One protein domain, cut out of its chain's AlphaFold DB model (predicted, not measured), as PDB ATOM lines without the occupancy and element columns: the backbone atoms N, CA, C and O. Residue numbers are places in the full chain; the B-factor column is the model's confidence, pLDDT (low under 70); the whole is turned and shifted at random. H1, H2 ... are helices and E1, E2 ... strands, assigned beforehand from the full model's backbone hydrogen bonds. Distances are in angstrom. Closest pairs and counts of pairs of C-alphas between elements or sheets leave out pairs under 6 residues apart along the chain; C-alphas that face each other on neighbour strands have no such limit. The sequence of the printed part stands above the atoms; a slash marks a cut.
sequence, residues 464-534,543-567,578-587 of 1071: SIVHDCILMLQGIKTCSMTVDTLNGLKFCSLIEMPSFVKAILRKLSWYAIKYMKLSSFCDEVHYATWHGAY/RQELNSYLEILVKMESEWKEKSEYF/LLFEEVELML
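What this domain is: This is residues 464 to 534, 543 to 567 and 578 to 587 of the 1071 residues of a protein of Trichuris trichiura (UniProt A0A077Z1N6). Short helix H1 lies between long helices H2 and H3, with H4 packed on H3 and a small antiparallel hairpin, E1-E2, on H2. Residues 523 to 534 stick out. The printed part has 106 residues, in order H1 E1 E2 H2 H3 H4, mostly helix; it is only just compact, close to loose (radius of gyration of the C-alphas 15.4 A), spanning 51 by 30 by 20 A.

Where its parts are: H1, residues 464 to 473, starts at C-alpha (228.696, 149.019, 208.352). E1 is 481 to 484, E2 488 to 491. H2, 499 to 527, is 41.1 A long, with a kink of 31 degrees near 508. H3, 543 to 565, is 32.9 A. H4, 580 to 587, ends at C-alpha (211.236, 143.260, 202.531).

How they stand to each other: H1 touches H2, C-alphas of Leu 473 and Ala 512 closest at 4.6 A, at a shallow tilt of 33 degrees, only just short of steep. H1 touches H3 (Ile 470 and Leu 553 C-alphas, 6.8 A), opposite ways. H3 touches H4 (Met 556 and Val 583 C-alphas, 7.3 A). N 482 and O 490 are 2.9 A apart. In H1, H3 and H4 every O i to N i+4 pair is within hydrogen-bond range; in H2, 22 of 25.

The domain as a whole: The cuts span 14.5 A (534 to 543) and 11.2 A (567 to 578) between C-alphas. Of the links printed whole, none is long. Confidence is under 70 at 496, 528 to 533 and 564 to 567.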
ATOM      1  N   SER A 464     228.740 147.648 208.882       81.89
ATOM      2  CA  SER A 464     228.696 149.019 208.352       81.89
ATOM      3  C   SER A 464     228.082 149.084 206.949       81.89
ATOM      4  O   SER A 464     227.482 150.096 206.606       81.89
ATOM      5  N   ILE A 465     228.212 148.026 206.138       84.12
ATOM      6  CA  ILE A 465     227.574 147.948 204.813       84.12
ATOM      7  C   ILE A 465     226.075 147.642 204.958       84.12
ATOM      8  O   ILE A 465     225.272 148.177 204.198       84.12
ATOM      9  N   VAL A 466     225.684 146.826 205.944       85.48
ATOM     10  CA  VAL A 466     224.269 146.569 206.272       85.48
ATOM     11  C   VAL A 466     223.580 147.848 206.763       85.48
ATOM     12  O   VAL A 466     222.509 148.183 206.267       85.48
ATOM     13  N   HIS A 467     224.224 148.624 207.637       87.70
ATOM     14  CA  HIS A 467     223.739 149.945 208.052       87.70
ATOM     15  C   HIS A 467     223.562 150.907 206.865       87.70
ATOM     16  O   HIS A 467     222.483 151.472 206.674       87.70
ATOM     17  N   ASP A 468     224.583 151.044 206.010       88.40
ATOM     18  CA  ASP A 468     224.475 151.870 204.801       88.40
ATOM     19  C   ASP A 468     223.400 151.335 203.829       88.40
ATOM     20  O   ASP A 468     222.790 152.117 203.101       88.40
ATOM     21  N   CYS A 469     223.106 150.030 203.838       88.75
ATOM     22  CA  CYS A 469     221.989 149.443 203.093       88.75
ATOM     23  C   CYS A 469     220.619 149.835 203.677       88.75
ATOM     24  O   CYS A 469     219.706 150.121 202.905       88.75
ATOM     25  N   ILE A 470     220.460 149.890 205.004       89.13
ATOM     26  CA  ILE A 470     219.214 150.343 205.652       89.13
ATOM     27  C   ILE A 470     218.966 151.827 205.337       89.13
ATOM     28  O   ILE A 470     217.876 152.189 204.894       89.13
ATOM     29  N   LEU A 471     219.997 152.675 205.437       89.48
ATOM     30  CA  LEU A 471     219.918 154.082 205.020       89.48
ATOM     31  C   LEU A 471     219.610 154.229 203.518       89.48
ATOM     32  O   LEU A 471     218.779 155.049 203.126       89.48
ATOM     33  N   MET A 472     220.220 153.396 202.671       90.05
ATOM     34  CA  MET A 472     219.938 153.351 201.234       90.05
ATOM     35  C   MET A 472     218.474 152.983 200.941       90.05
ATOM     36  O   MET A 472     217.857 153.608 200.077       90.05
ATOM     37  N   LEU A 473     217.885 152.047 201.694       90.01
ATOM     38  CA  LEU A 473     216.470 151.664 201.597       90.01
ATOM     39  C   LEU A 473     215.505 152.787 202.019       90.01
ATOM     40  O   LEU A 473     214.383 152.837 201.510       90.01
ATOM     41  N   GLN A 474     215.948 153.717 202.872       87.81
ATOM     42  CA  GLN A 474     215.241 154.968 203.204       87.81
ATOM     43  C   GLN A 474     215.437 156.075 202.138       87.81
ATOM     44  O   GLN A 474     214.898 157.172 202.277       87.81
ATOM     45  N   GLY A 475     216.218 155.828 201.076       83.18
ATOM     46  CA  GLY A 475     216.585 156.823 200.058       83.18
ATOM     47  C   GLY A 475     217.706 157.785 200.480       83.18
ATOM     48  O   GLY A 475     217.992 158.753 199.772       83.18
ATOM     49  N   ILE A 476     218.359 157.543 201.622       86.23
ATOM     50  CA  ILE A 476     219.409 158.410 202.164       86.23
ATOM     51  C   ILE A 476     220.747 158.110 201.471       86.23
ATOM     52  O   ILE A 476     221.128 156.962 201.242       86.23
ATOM     53  N   LYS A 477     221.485 159.170 201.123       84.79
ATOM     54  CA  LYS A 477     222.824 159.072 200.525       84.79
ATOM     55  C   LYS A 477     223.850 158.744 201.608       84.79
ATOM     56  O   LYS A 477     223.959 159.483 202.584       84.79
ATOM     57  N   THR A 478     224.620 157.681 201.409       84.70
ATOM     58  CA  THR A 478     225.640 157.211 202.361       84.70
ATOM     59  C   THR A 478     227.053 157.439 201.825       84.70
ATOM     60  O   THR A 478     227.243 157.826 200.670       84.70
ATOM     61  N   CYS A 479     228.064 157.179 202.655       79.06
ATOM     62  CA  CYS A 479     229.469 157.248 202.249       79.06
ATOM     63  C   CYS A 479     229.853 156.148 201.242       79.06
ATOM     64  O   CYS A 479     230.787 156.337 200.461       79.06
ATOM     65  N   SER A 480     229.154 155.006 201.255       77.10
ATOM     66  CA  SER A 480     229.445 153.864 200.379       77.10
ATOM     67  C   SER A 480     228.584 153.799 199.123       77.10
ATOM     68  O   SER A 480     229.057 153.324 198.085       77.10
ATOM     69  N   MET A 481     227.340 154.278 199.183       85.21
ATOM     70  CA  MET A 481     226.384 154.133 198.089       85.21
ATOM     71  C   MET A 481     225.339 155.252 198.017       85.21
ATOM     72  O   MET A 481     224.886 155.810 199.019       85.21
ATOM     73  N   THR A 482     224.920 155.548 196.788       84.49
ATOM     74  CA  THR A 482     223.845 156.491 196.473       84.49
ATOM     75  C   THR A 482     222.884 155.855 195.477       84.49
ATOM     76  O   THR A 482     223.318 155.171 194.549       84.49
ATOM     77  N   VAL A 483     221.581 156.073 195.662       82.68
ATOM     78  CA  VAL A 483     220.546 155.639 194.713       82.68
ATOM     79  C   VAL A 483     219.986 156.856 193.994       82.68
ATOM     80  O   VAL A 483     219.895 157.954 194.544       82.68
ATOM     81  N   ASP A 484     219.643 156.640 192.738       77.79
ATOM     82  CA  ASP A 484     219.155 157.617 191.783       77.79
ATOM     83  C   ASP A 484     217.992 156.949 191.033       77.79
ATOM     84  O   ASP A 484     218.130 155.815 190.569       77.79
ATOM     85  N   THR A 485     216.826 157.593 190.949       71.51
ATOM     86  CA  THR A 485     215.628 156.983 190.340       71.51
ATOM     87  C   THR A 485     215.780 156.725 188.839       71.51
ATOM     88  O   THR A 485     215.056 155.886 188.304       71.51
ATOM     89  N   LEU A 486     216.726 157.399 188.174       72.33
ATOM     90  CA  LEU A 486     217.043 157.209 186.757       72.33
ATOM     91  C   LEU A 486     218.259 156.298 186.549       72.33
ATOM     92  O   LEU A 486     218.262 155.483 185.632       72.33
ATOM     93  N   ASN A 487     219.293 156.428 187.387       70.70
ATOM     94  CA  ASN A 487     220.575 155.731 187.192       70.70
ATOM     95  C   ASN A 487     220.813 154.531 188.134       70.70
ATOM     96  O   ASN A 487     221.884 153.924 188.089       70.70
ATOM     97  N   GLY A 488     219.865 154.201 189.012       80.71
ATOM     98  CA  GLY A 488     219.979 153.101 189.968       80.71
ATOM     99  C   GLY A 488     221.039 153.321 191.054       80.71
ATOM    100  O   GLY A 488     221.266 154.442 191.512       80.71
ATOM    101  N   LEU A 489     221.670 152.231 191.503       84.34
ATOM    102  CA  LEU A 489     222.653 152.227 192.591       84.34
ATOM    103  C   LEU A 489     224.077 152.542 192.094       84.34
ATOM    104  O   LEU A 489     224.712 151.723 191.419       84.34
ATOM    105  N   LYS A 490     224.606 153.697 192.505       83.21
ATOM    106  CA  LYS A 490     225.994 154.134 192.295       83.21
ATOM    107  C   LYS A 490     226.809 153.910 193.574       83.21
ATOM    108  O   LYS A 490     226.501 154.485 194.619       83.21
ATOM    109  N   PHE A 491     227.860 153.098 193.483       84.02
ATOM    110  CA  PHE A 491     228.818 152.860 194.571       84.02
ATOM    111  C   PHE A 491     229.920 153.928 194.593       84.02
ATOM    112  O   PHE A 491     230.344 154.403 193.539       84.02
ATOM    113  N   CYS A 492     230.432 154.247 195.780       80.80
ATOM    114  CA  CYS A 492     231.615 155.085 195.951       80.80
ATOM    115  C   CYS A 492     232.869 154.381 195.399       80.80
ATOM    116  O   CYS A 492     233.116 153.209 195.688       80.80
ATOM    117  N   SER A 493     233.684 155.097 194.619       75.98
ATOM    118  CA  SER A 493     234.912 154.568 194.004       75.98
ATOM    119  C   SER A 493     236.046 154.308 195.004       75.98
ATOM    120  O   SER A 493     236.965 153.556 194.692       75.98
ATOM    121  N   LEU A 494     235.972 154.891 196.204       73.22
ATOM    122  CA  LEU A 494     236.979 154.775 197.268       73.22
ATOM    123  C   LEU A 494     236.800 153.529 198.161       73.22
ATOM    124  O   LEU A 494     237.602 153.316 199.074       73.22
ATOM    125  N   ILE A 495     235.749 152.728 197.932       71.41
ATOM    126  CA  ILE A 495     235.400 151.575 198.773       71.41
ATOM    127  C   ILE A 495     235.403 150.283 197.950       71.41
ATOM    128  O   ILE A 495     234.605 150.068 197.031       71.41
ATOM    129  N   GLU A 496     236.310 149.384 198.320       69.53
ATOM    130  CA  GLU A 496     236.375 148.035 197.777       69.53
ATOM    131  C   GLU A 496     235.316 147.155 198.459       69.53
ATOM    132  O   GLU A 496     235.281 147.032 199.681       69.53
ATOM    133  N   MET A 497     234.423 146.555 197.666       75.26
ATOM    134  CA  MET A 497     233.368 145.658 198.153       75.26
ATOM    135  C   MET A 497     233.270 144.451 197.210       75.26
ATOM    136  O   MET A 497     233.351 144.659 195.991       75.26
ATOM    137  N   PRO A 498     233.041 143.225 197.718       81.15
ATOM    138  CA  PRO A 498     232.918 142.035 196.883       81.15
ATOM    139  C   PRO A 498     231.816 142.151 195.825       81.15
ATOM    140  O   PRO A 498     230.759 142.742 196.059       81.15
ATOM    141  N   SER A 499     232.031 141.528 194.665       80.90
ATOM    142  CA  SER A 499     231.078 141.533 193.547       80.90
ATOM    143  C   SER A 499     229.706 140.963 193.924       80.90
ATOM    144  O   SER A 499     228.695 141.512 193.490       80.90
ATOM    145  N   PHE A 500     229.656 139.932 194.778       82.85
ATOM    146  CA  PHE A 500     228.397 139.361 195.267       82.85
ATOM    147  C   PHE A 500     227.617 140.355 196.146       82.85
ATOM    148  O   PHE A 500     226.430 140.559 195.914       82.85
ATOM    149  N   VAL A 501     228.288 141.071 197.059       84.96
ATOM    150  CA  VAL A 501     227.666 142.135 197.869       84.96
ATOM    151  C   VAL A 501     227.140 143.252 196.962       84.96
ATOM    152  O   VAL A 501     225.999 143.682 197.111       84.96
ATOM    153  N   LYS A 502     227.912 143.671 195.948       85.64
ATOM    154  CA  LYS A 502     227.448 144.661 194.958       85.64
ATOM    155  C   LYS A 502     226.244 144.168 194.138       85.64
ATOM    156  O   LYS A 502     225.419 144.988 193.742       85.64
ATOM    157  N   ALA A 503     226.110 142.864 193.891       85.17
ATOM    158  CA  ALA A 503     224.944 142.284 193.220       85.17
ATOM    159  C   ALA A 503     223.698 142.259 194.128       85.17
ATOM    160  O   ALA A 503     222.625 142.679 193.693       85.17
ATOM    161  N   ILE A 504     223.844 141.849 195.393       85.57
ATOM    162  CA  ILE A 504     222.739 141.824 196.365       85.57
ATOM    163  C   ILE A 504     222.255 143.250 196.669       85.57
ATOM    164  O   ILE A 504     221.059 143.516 196.601       85.57
ATOM    165  N   LEU A 505     223.165 144.205 196.883       87.92
ATOM    166  CA  LEU A 505     222.800 145.612 197.092       87.92
ATOM    167  C   LEU A 505     222.079 146.214 195.876       87.92
ATOM    168  O   LEU A 505     221.110 146.948 196.052       87.92
ATOM    169  N   ARG A 506     222.473 145.868 194.639       87.80
ATOM    170  CA  ARG A 506     221.720 146.263 193.431       87.80
ATOM    171  C   ARG A 506     220.301 145.690 193.436       87.80
ATOM    172  O   ARG A 506     219.363 146.429 193.141       87.80
ATOM    173  N   LYS A 507     220.130 144.422 193.819       86.71
ATOM    174  CA  LYS A 507     218.815 143.772 193.955       86.71
ATOM    175  C   LYS A 507     217.946 144.470 195.013       86.71
ATOM    176  O   LYS A 507     216.795 144.787 194.730       86.71
ATOM    177  N   LEU A 508     218.512 144.791 196.179       89.21
ATOM    178  CA  LEU A 508     217.831 145.527 197.254       89.21
ATOM    179  C   LEU A 508     217.522 146.989 196.877       89.21
ATOM    180  O   LEU A 508     216.469 147.506 197.245       89.21
ATOM    181  N   SER A 509     218.367 147.644 196.073       89.48
ATOM    182  CA  SER A 509     218.145 149.036 195.642       89.48
ATOM    183  C   SER A 509     216.868 149.247 194.823       89.48
ATOM    184  O   SER A 509     216.373 150.369 194.743       89.48
ATOM    185  N   TRP A 510     216.277 148.178 194.277       90.03
ATOM    186  CA  TRP A 510     214.952 148.223 193.658       90.03
ATOM    187  C   TRP A 510     213.884 148.777 194.618       90.03
ATOM    188  O   TRP A 510     213.082 149.621 194.213       90.03
ATOM    189  N   TYR A 511     213.916 148.375 195.896       91.00
ATOM    190  CA  TYR A 511     212.993 148.875 196.917       91.00
ATOM    191  C   TYR A 511     213.198 150.377 197.164       91.00
ATOM    192  O   TYR A 511     212.229 151.131 197.144       91.00
ATOM    193  N   ALA A 512     214.452 150.835 197.265       89.36
ATOM    194  CA  ALA A 512     214.792 152.254 197.404       89.36
ATOM    195  C   ALA A 512     214.323 153.104 196.204       89.36
ATOM    196  O   ALA A 512     213.771 154.189 196.383       89.36
ATOM    197  N   ILE A 513     214.492 152.604 194.972       89.84
ATOM    198  CA  ILE A 513     214.024 153.276 193.746       89.84
ATOM    199  C   ILE A 513     212.494 153.408 193.752       89.84
ATOM    200  O   ILE A 513     211.969 154.477 193.428       89.84
ATOM    201  N   LYS A 514     211.766 152.350 194.142       90.07
ATOM    202  CA  LYS A 514     210.298 152.393 194.252       90.07
ATOM    203  C   LYS A 514     209.826 153.312 195.379       90.07
ATOM    204  O   LYS A 514     208.924 154.110 195.139       90.07
ATOM    205  N   TYR A 515     210.463 153.259 196.549       91.41
ATOM    206  CA  TYR A 515     210.194 154.156 197.674       91.41
ATOM    207  C   TYR A 515     210.348 155.630 197.266       91.41
ATOM    208  O   TYR A 515     209.401 156.404 197.396       91.41
ATOM    209  N   MET A 516     211.486 156.007 196.667       89.18
ATOM    210  CA  MET A 516     211.717 157.385 196.211       89.18
ATOM    211  C   MET A 516     210.725 157.828 195.127       89.18
ATOM    212  O   MET A 516     210.251 158.963 195.175       89.18
ATOM    213  N   LYS A 517     210.365 156.950 194.177       89.21
ATOM    214  CA  LYS A 517     209.353 157.264 193.152       89.21
ATOM    215  C   LYS A 517     207.984 157.567 193.773       89.21
ATOM    216  O   LYS A 517     207.335 158.532 193.378       89.21
ATOM    217  N   LEU A 518     207.552 156.747 194.730       90.28
ATOM    218  CA  LEU A 518     206.266 156.919 195.407       90.28
ATOM    219  C   LEU A 518     206.263 158.142 196.337       90.28
ATOM    220  O   LEU A 518     205.277 158.875 196.344       90.28
ATOM    221  N   SER A 519     207.367 158.420 197.041       90.00
ATOM    222  CA  SER A 519     207.509 159.645 197.841       90.00
ATOM    223  C   SER A 519     207.456 160.903 196.968       90.00
ATOM    224  O   SER A 519     206.713 161.817 197.303       90.00
ATOM    225  N   SER A 520     208.154 160.928 195.820       87.73
ATOM    226  CA  SER A 520     208.114 162.069 194.882       87.73
ATOM    227  C   SER A 520     206.684 162.382 194.445       87.73
ATOM    228  O   SER A 520     206.240 163.518 194.579       87.73
ATOM    229  N   PHE A 521     205.921 161.363 194.031       87.42
ATOM    230  CA  PHE A 521     204.508 161.530 193.681       87.42
ATOM    231  C   PHE A 521     203.676 162.073 194.854       87.42
ATOM    232  O   PHE A 521     202.885 162.999 194.680       87.42
ATOM    233  N   CYS A 522     203.865 161.526 196.056       86.93
ATOM    234  CA  CYS A 522     203.182 162.000 197.255       86.93
ATOM    235  C   CYS A 522     203.473 163.483 197.543       86.93
ATOM    236  O   CYS A 522     202.555 164.251 197.849       86.93
ATOM    237  N   ASP A 523     204.726 163.910 197.420       86.03
ATOM    238  CA  ASP A 523     205.134 165.294 197.667       86.03
ATOM    239  C   ASP A 523     204.653 166.237 196.546       86.03
ATOM    240  O   ASP A 523     204.137 167.323 196.826       86.03
ATOM    241  N   GLU A 524     204.683 165.798 195.285       83.84
ATOM    242  CA  GLU A 524     204.076 166.500 194.143       83.84
ATOM    243  C   GLU A 524     202.560 166.707 194.331       83.84
ATOM    244  O   GLU A 524     202.049 167.805 194.080       83.84
ATOM    245  N   VAL A 525     201.830 165.705 194.836       80.67
ATOM    246  CA  VAL A 525     200.395 165.821 195.166       80.67
ATOM    247  C   VAL A 525     200.145 166.742 196.362       80.67
ATOM    248  O   VAL A 525     199.135 167.450 196.377       80.67
ATOM    249  N   HIS A 526     201.058 166.789 197.335       77.69
ATOM    250  CA  HIS A 526     200.947 167.677 198.495       77.69
ATOM    251  C   HIS A 526     201.188 169.156 198.141       77.69
ATOM    252  O   HIS A 526     200.506 170.034 198.675       77.69
ATOM    253  N   TYR A 527     202.135 169.454 197.242       70.13
ATOM    254  CA  TYR A 527     202.500 170.835 196.897       70.13
ATOM    255  C   TYR A 527     201.768 171.414 195.673       70.13
ATOM    256  O   TYR A 527     201.540 172.626 195.635       70.13
ATOM    257  N   ALA A 528     201.381 170.608 194.676       63.10
ATOM    258  CA  ALA A 528     200.768 171.123 193.449       63.10
ATOM    259  C   ALA A 528     199.229 171.150 193.506       63.10
ATOM    260  O   ALA A 528     198.552 170.124 193.600       63.10
ATOM    261  N   THR A 529     198.656 172.346 193.345       56.00
ATOM    262  CA  THR A 529     197.202 172.595 193.407       56.00
ATOM    263  C   THR A 529     196.396 171.966 192.266       56.00
ATOM    264  O   THR A 529     195.170 171.903 192.354       56.00
ATOM    265  N   TRP A 530     197.064 171.499 191.208       54.13
ATOM    266  CA  TRP A 530     196.452 170.981 189.978       54.13
ATOM    267  C   TRP A 530     195.975 169.526 190.112       54.13
ATOM    268  O   TRP A 530     195.190 169.048 189.296       54.13
ATOM    269  N   HIS A 531     196.417 168.825 191.161       60.15
ATOM    270  CA  HIS A 531     196.068 167.434 191.421       60.15
ATOM    271  C   HIS A 531     194.606 167.270 191.863       60.15
ATOM    272  O   HIS A 531     194.186 167.770 192.919       60.15
ATOM    273  N   GLY A 532     193.844 166.545 191.038       65.00
ATOM    274  CA  GLY A 532     192.420 166.276 191.219       65.00
ATOM    275  C   GLY A 532     192.095 165.352 192.397       65.00
ATOM    276  O   GLY A 532     192.966 164.800 193.070       65.00
ATOM    277  N   ALA A 533     190.799 165.152 192.650       67.40
ATOM    278  CA  ALA A 533     190.340 164.362 193.795       67.40
ATOM    279  C   ALA A 533     190.836 162.898 193.758       67.40
ATOM    280  O   ALA A 533     191.154 162.327 194.800       67.40
ATOM    281  N   TYR A 534     190.972 162.316 192.561       75.26
ATOM    282  CA  TYR A 534     191.454 160.945 192.369       75.26
ATOM    283  C   TYR A 534     192.939 160.773 192.731       75.26
ATOM    284  O   TYR A 534     193.281 159.831 193.443       75.26
ATOM    285  N   ARG A 543     200.729 156.757 200.975       89.04
ATOM    286  CA  ARG A 543     201.262 157.138 202.296       89.04
ATOM    287  C   ARG A 543     201.011 156.071 203.363       89.04
ATOM    288  O   ARG A 543     201.876 155.866 204.207       89.04
ATOM    289  N   GLN A 544     199.872 155.374 203.321       86.31
ATOM    290  CA  GLN A 544     199.590 154.280 204.253       86.31
ATOM    291  C   GLN A 544     200.596 153.126 204.099       86.31
ATOM    292  O   GLN A 544     201.215 152.721 205.081       86.31
ATOM    293  N   GLU A 545     200.810 152.639 202.877       86.84
ATOM    294  CA  GLU A 545     201.717 151.510 202.631       86.84
ATOM    295  C   GLU A 545     203.204 151.918 202.748       86.84
ATOM    296  O   GLU A 545     204.021 151.131 203.227       86.84
ATOM    297  N   LEU A 546     203.562 153.169 202.415       90.35
ATOM    298  CA  LEU A 546     204.899 153.723 202.677       90.35
ATOM    299  C   LEU A 546     205.214 153.789 204.179       90.35
ATOM    300  O   LEU A 546     206.341 153.484 204.569       90.35
ATOM    301  N   ASN A 547     204.238 154.118 205.033       90.40
ATOM    302  CA  ASN A 547     204.424 154.054 206.486       90.40
ATOM    303  C   ASN A 547     204.696 152.614 206.948       90.40
ATOM    304  O   ASN A 547     205.613 152.393 207.735       90.40
ATOM    305  N   SER A 548     203.972 151.619 206.422       88.71
ATOM    306  CA  SER A 548     204.228 150.206 206.747       88.71
ATOM    307  C   SER A 548     205.578 149.693 206.220       88.71
ATOM    308  O   SER A 548     206.204 148.861 206.873       88.71
ATOM    309  N   TYR A 549     206.075 150.211 205.091       91.66
ATOM    310  CA  TYR A 549     207.452 149.974 204.633       91.66
ATOM    311  C   TYR A 549     208.483 150.582 205.602       91.66
ATOM    312  O   TYR A 549     209.419 149.895 206.013       91.66
ATOM    313  N   LEU A 550     208.283 151.827 206.047       91.41
ATOM    314  CA  LEU A 550     209.157 152.477 207.032       91.41
ATOM    315  C   LEU A 550     209.143 151.761 208.393       91.41
ATOM    316  O   LEU A 550     210.199 151.592 208.999       91.41
ATOM    317  N   GLU A 551     207.994 151.253 208.848       92.02
ATOM    318  CA  GLU A 551     207.913 150.405 210.045       92.02
ATOM    319  C   GLU A 551     208.749 149.120 209.939       92.02
ATOM    320  O   GLU A 551     209.239 148.629 210.957       92.02
ATOM    321  N   ILE A 552     208.884 148.540 208.741       90.32
ATOM    322  CA  ILE A 552     209.746 147.372 208.508       90.32
ATOM    323  C   ILE A 552     211.221 147.786 208.574       90.32
ATOM    324  O   ILE A 552     212.006 147.097 209.224       90.32
ATOM    325  N   LEU A 553     211.596 148.933 207.995       90.78
ATOM    326  CA  LEU A 553     212.971 149.443 208.084       90.78
ATOM    327  C   LEU A 553     213.379 149.787 209.526       90.78
ATOM    328  O   LEU A 553     214.491 149.463 209.926       90.78
ATOM    329  N   VAL A 554     212.479 150.356 210.337       90.44
ATOM    330  CA  VAL A 554     212.741 150.610 211.770       90.44
ATOM    331  C   VAL A 554     212.966 149.300 212.538       90.44
ATOM    332  O   VAL A 554     213.840 149.244 213.400       90.44
ATOM    333  N   LYS A 555     212.240 148.222 212.199       89.16
ATOM    334  CA  LYS A 555     212.452 146.887 212.794       89.16
ATOM    335  C   LYS A 555     213.818 146.306 212.399       89.16
ATOM    336  O   LYS A 555     214.531 145.809 213.271       89.16
ATOM    337  N   MET A 556     214.227 146.447 211.133       87.57
ATOM    338  CA  MET A 556     215.581 146.081 210.679       87.57
ATOM    339  C   MET A 556     216.671 146.880 211.394       87.57
ATOM    340  O   MET A 556     217.698 146.314 211.743       87.57
ATOM    341  N   GLU A 557     216.461 148.179 211.621       87.04
ATOM    342  CA  GLU A 557     217.418 149.037 212.323       87.04
ATOM    343  C   GLU A 557     217.584 148.606 213.791       87.04
ATOM    344  O   GLU A 557     218.714 148.522 214.277       87.04
ATOM    345  N   SER A 558     216.493 148.227 214.474       86.38
ATOM    346  CA  SER A 558     216.577 147.627 215.814       86.38
ATOM    347  C   SER A 558     217.264 146.259 215.818       86.38
ATOM    348  O   SER A 558     218.166 146.055 216.626       86.38
ATOM    349  N   GLU A 559     216.923 145.350 214.895       84.74
ATOM    350  CA  GLU A 559     217.580 144.035 214.807       84.74
ATOM    351  C   GLU A 559     219.066 144.147 214.461       84.74
ATOM    352  O   GLU A 559     219.885 143.428 215.032       84.74
ATOM    353  N   TRP A 560     219.434 145.044 213.543       84.59
ATOM    354  CA  TRP A 560     220.828 145.333 213.209       84.59
ATOM    355  C   TRP A 560     221.584 145.841 214.435       84.59
ATOM    356  O   TRP A 560     222.678 145.355 214.719       84.59
ATOM    357  N   LYS A 561     220.994 146.775 215.190       83.04
ATOM    358  CA  LYS A 561     221.620 147.330 216.389       83.04
ATOM    359  C   LYS A 561     221.812 146.262 217.471       83.04
ATOM    360  O   LYS A 561     222.926 146.113 217.966       83.04
ATOM    361  N   GLU A 562     220.777 145.482 217.781       81.52
ATOM    362  CA  GLU A 562     220.866 144.369 218.736       81.52
ATOM    363  C   GLU A 562     221.912 143.334 218.291       81.52
ATOM    364  O   GLU A 562     222.824 143.016 219.054       81.52
ATOM    365  N   LYS A 563     221.865 142.879 217.030       74.55
ATOM    366  CA  LYS A 563     222.845 141.934 216.458       74.55
ATOM    367  C   LYS A 563     224.270 142.521 216.360       74.55
ATOM    368  O   LYS A 563     225.221 141.752 216.243       74.55
ATOM    369  N   SER A 564     224.445 143.846 216.407       68.56
ATOM    370  CA  SER A 564     225.756 144.510 216.350       68.56
ATOM    371  C   SER A 564     226.378 144.790 217.725       68.56
ATOM    372  O   SER A 564     227.601 144.904 217.795       68.56
ATOM    373  N   GLU A 565     225.598 144.911 218.805       64.42
ATOM    374  CA  GLU A 565     226.135 145.227 220.145       64.42
ATOM    375  C   GLU A 565     226.831 144.027 220.829       64.42
ATOM    376  O   GLU A 565     227.644 144.229 221.730       64.42
ATOM    377  N   TYR A 566     226.603 142.792 220.361       57.38
ATOM    378  CA  TYR A 566     227.269 141.574 220.864       57.38
ATOM    379  C   TYR A 566     228.550 141.171 220.099       57.38
ATOM    380  O   TYR A 566     229.246 140.242 220.511       57.38
ATOM    381  N   PHE A 567     228.879 141.851 218.995       52.44
ATOM    382  CA  PHE A 567     229.842 141.370 217.997       52.44
ATOM    383  C   PHE A 567     231.314 141.443 218.467       52.44
ATOM    384  O   PHE A 567     232.004 142.443 218.259       52.44
ATOM    385  N   LEU A 578     222.920 140.844 211.199       76.59
ATOM    386  CA  LEU A 578     221.869 140.926 210.165       76.59
ATOM    387  C   LEU A 578     222.333 140.646 208.717       76.59
ATOM    388  O   LEU A 578     223.058 141.432 208.102       76.59
ATOM    389  N   LEU A 579     221.890 139.518 208.160       82.34
ATOM    390  CA  LEU A 579     222.255 139.072 206.813       82.34
ATOM    391  C   LEU A 579     221.471 139.822 205.724       82.34
ATOM    392  O   LEU A 579     220.311 140.186 205.919       82.34
ATOM    393  N   PHE A 580     222.053 140.006 204.532       83.76
ATOM    394  CA  PHE A 580     221.311 140.609 203.413       83.76
ATOM    395  C   PHE A 580     220.146 139.722 202.945       83.76
ATOM    396  O   PHE A 580     219.141 140.228 202.449       83.76
ATOM    397  N   GLU A 581     220.260 138.411 203.145       82.40
ATOM    398  CA  GLU A 581     219.198 137.429 202.947       82.40
ATOM    399  C   GLU A 581     218.044 137.626 203.947       82.40
ATOM    400  O   GLU A 581     216.884 137.532 203.548       82.40
ATOM    401  N   GLU A 582     218.333 137.966 205.212       84.60
ATOM    402  CA  GLU A 582     217.306 138.360 206.193       84.60
ATOM    403  C   GLU A 582     216.623 139.667 205.756       84.60
ATOM    404  O   GLU A 582     215.394 139.734 205.726       84.60
ATOM    405  N   VAL A 583     217.396 140.674 205.318       86.38
ATOM    406  CA  VAL A 583     216.852 141.942 204.793       86.38
ATOM    407  C   VAL A 583     215.940 141.715 203.580       86.38
ATOM    408  O   VAL A 583     214.854 142.292 203.520       86.38
ATOM    409  N   GLU A 584     216.318 140.858 202.624       86.50
ATOM    410  CA  GLU A 584     215.449 140.555 201.480       86.50
ATOM    411  C   GLU A 584     214.168 139.820 201.907       86.50
ATOM    412  O   GLU A 584     213.087 140.166 201.425       86.50
ATOM    413  N   LEU A 585     214.263 138.854 202.828       88.11
ATOM    414  CA  LEU A 585     213.108 138.120 203.358       88.11
ATOM    415  C   LEU A 585     212.125 139.039 204.099       88.11
ATOM    416  O   LEU A 585     210.916 138.911 203.910       88.11
ATOM    417  N   MET A 586     212.626 139.988 204.893       87.22
ATOM    418  CA  MET A 586     211.799 140.967 205.609       87.22
ATOM    419  C   MET A 586     211.156 142.005 204.669       87.22
ATOM    420  O   MET A 586     210.045 142.458 204.942       87.22
ATOM    421  N   LEU A 587     211.809 142.368 203.555       90.51
ATOM    422  CA  LEU A 587     211.236 143.260 202.531       90.51
ATOM    423  C   LEU A 587     210.266 142.563 201.569       90.51
ATOM    424  O   LEU A 587     209.420 143.235 200.977       90.51
TER     425      LEU A 587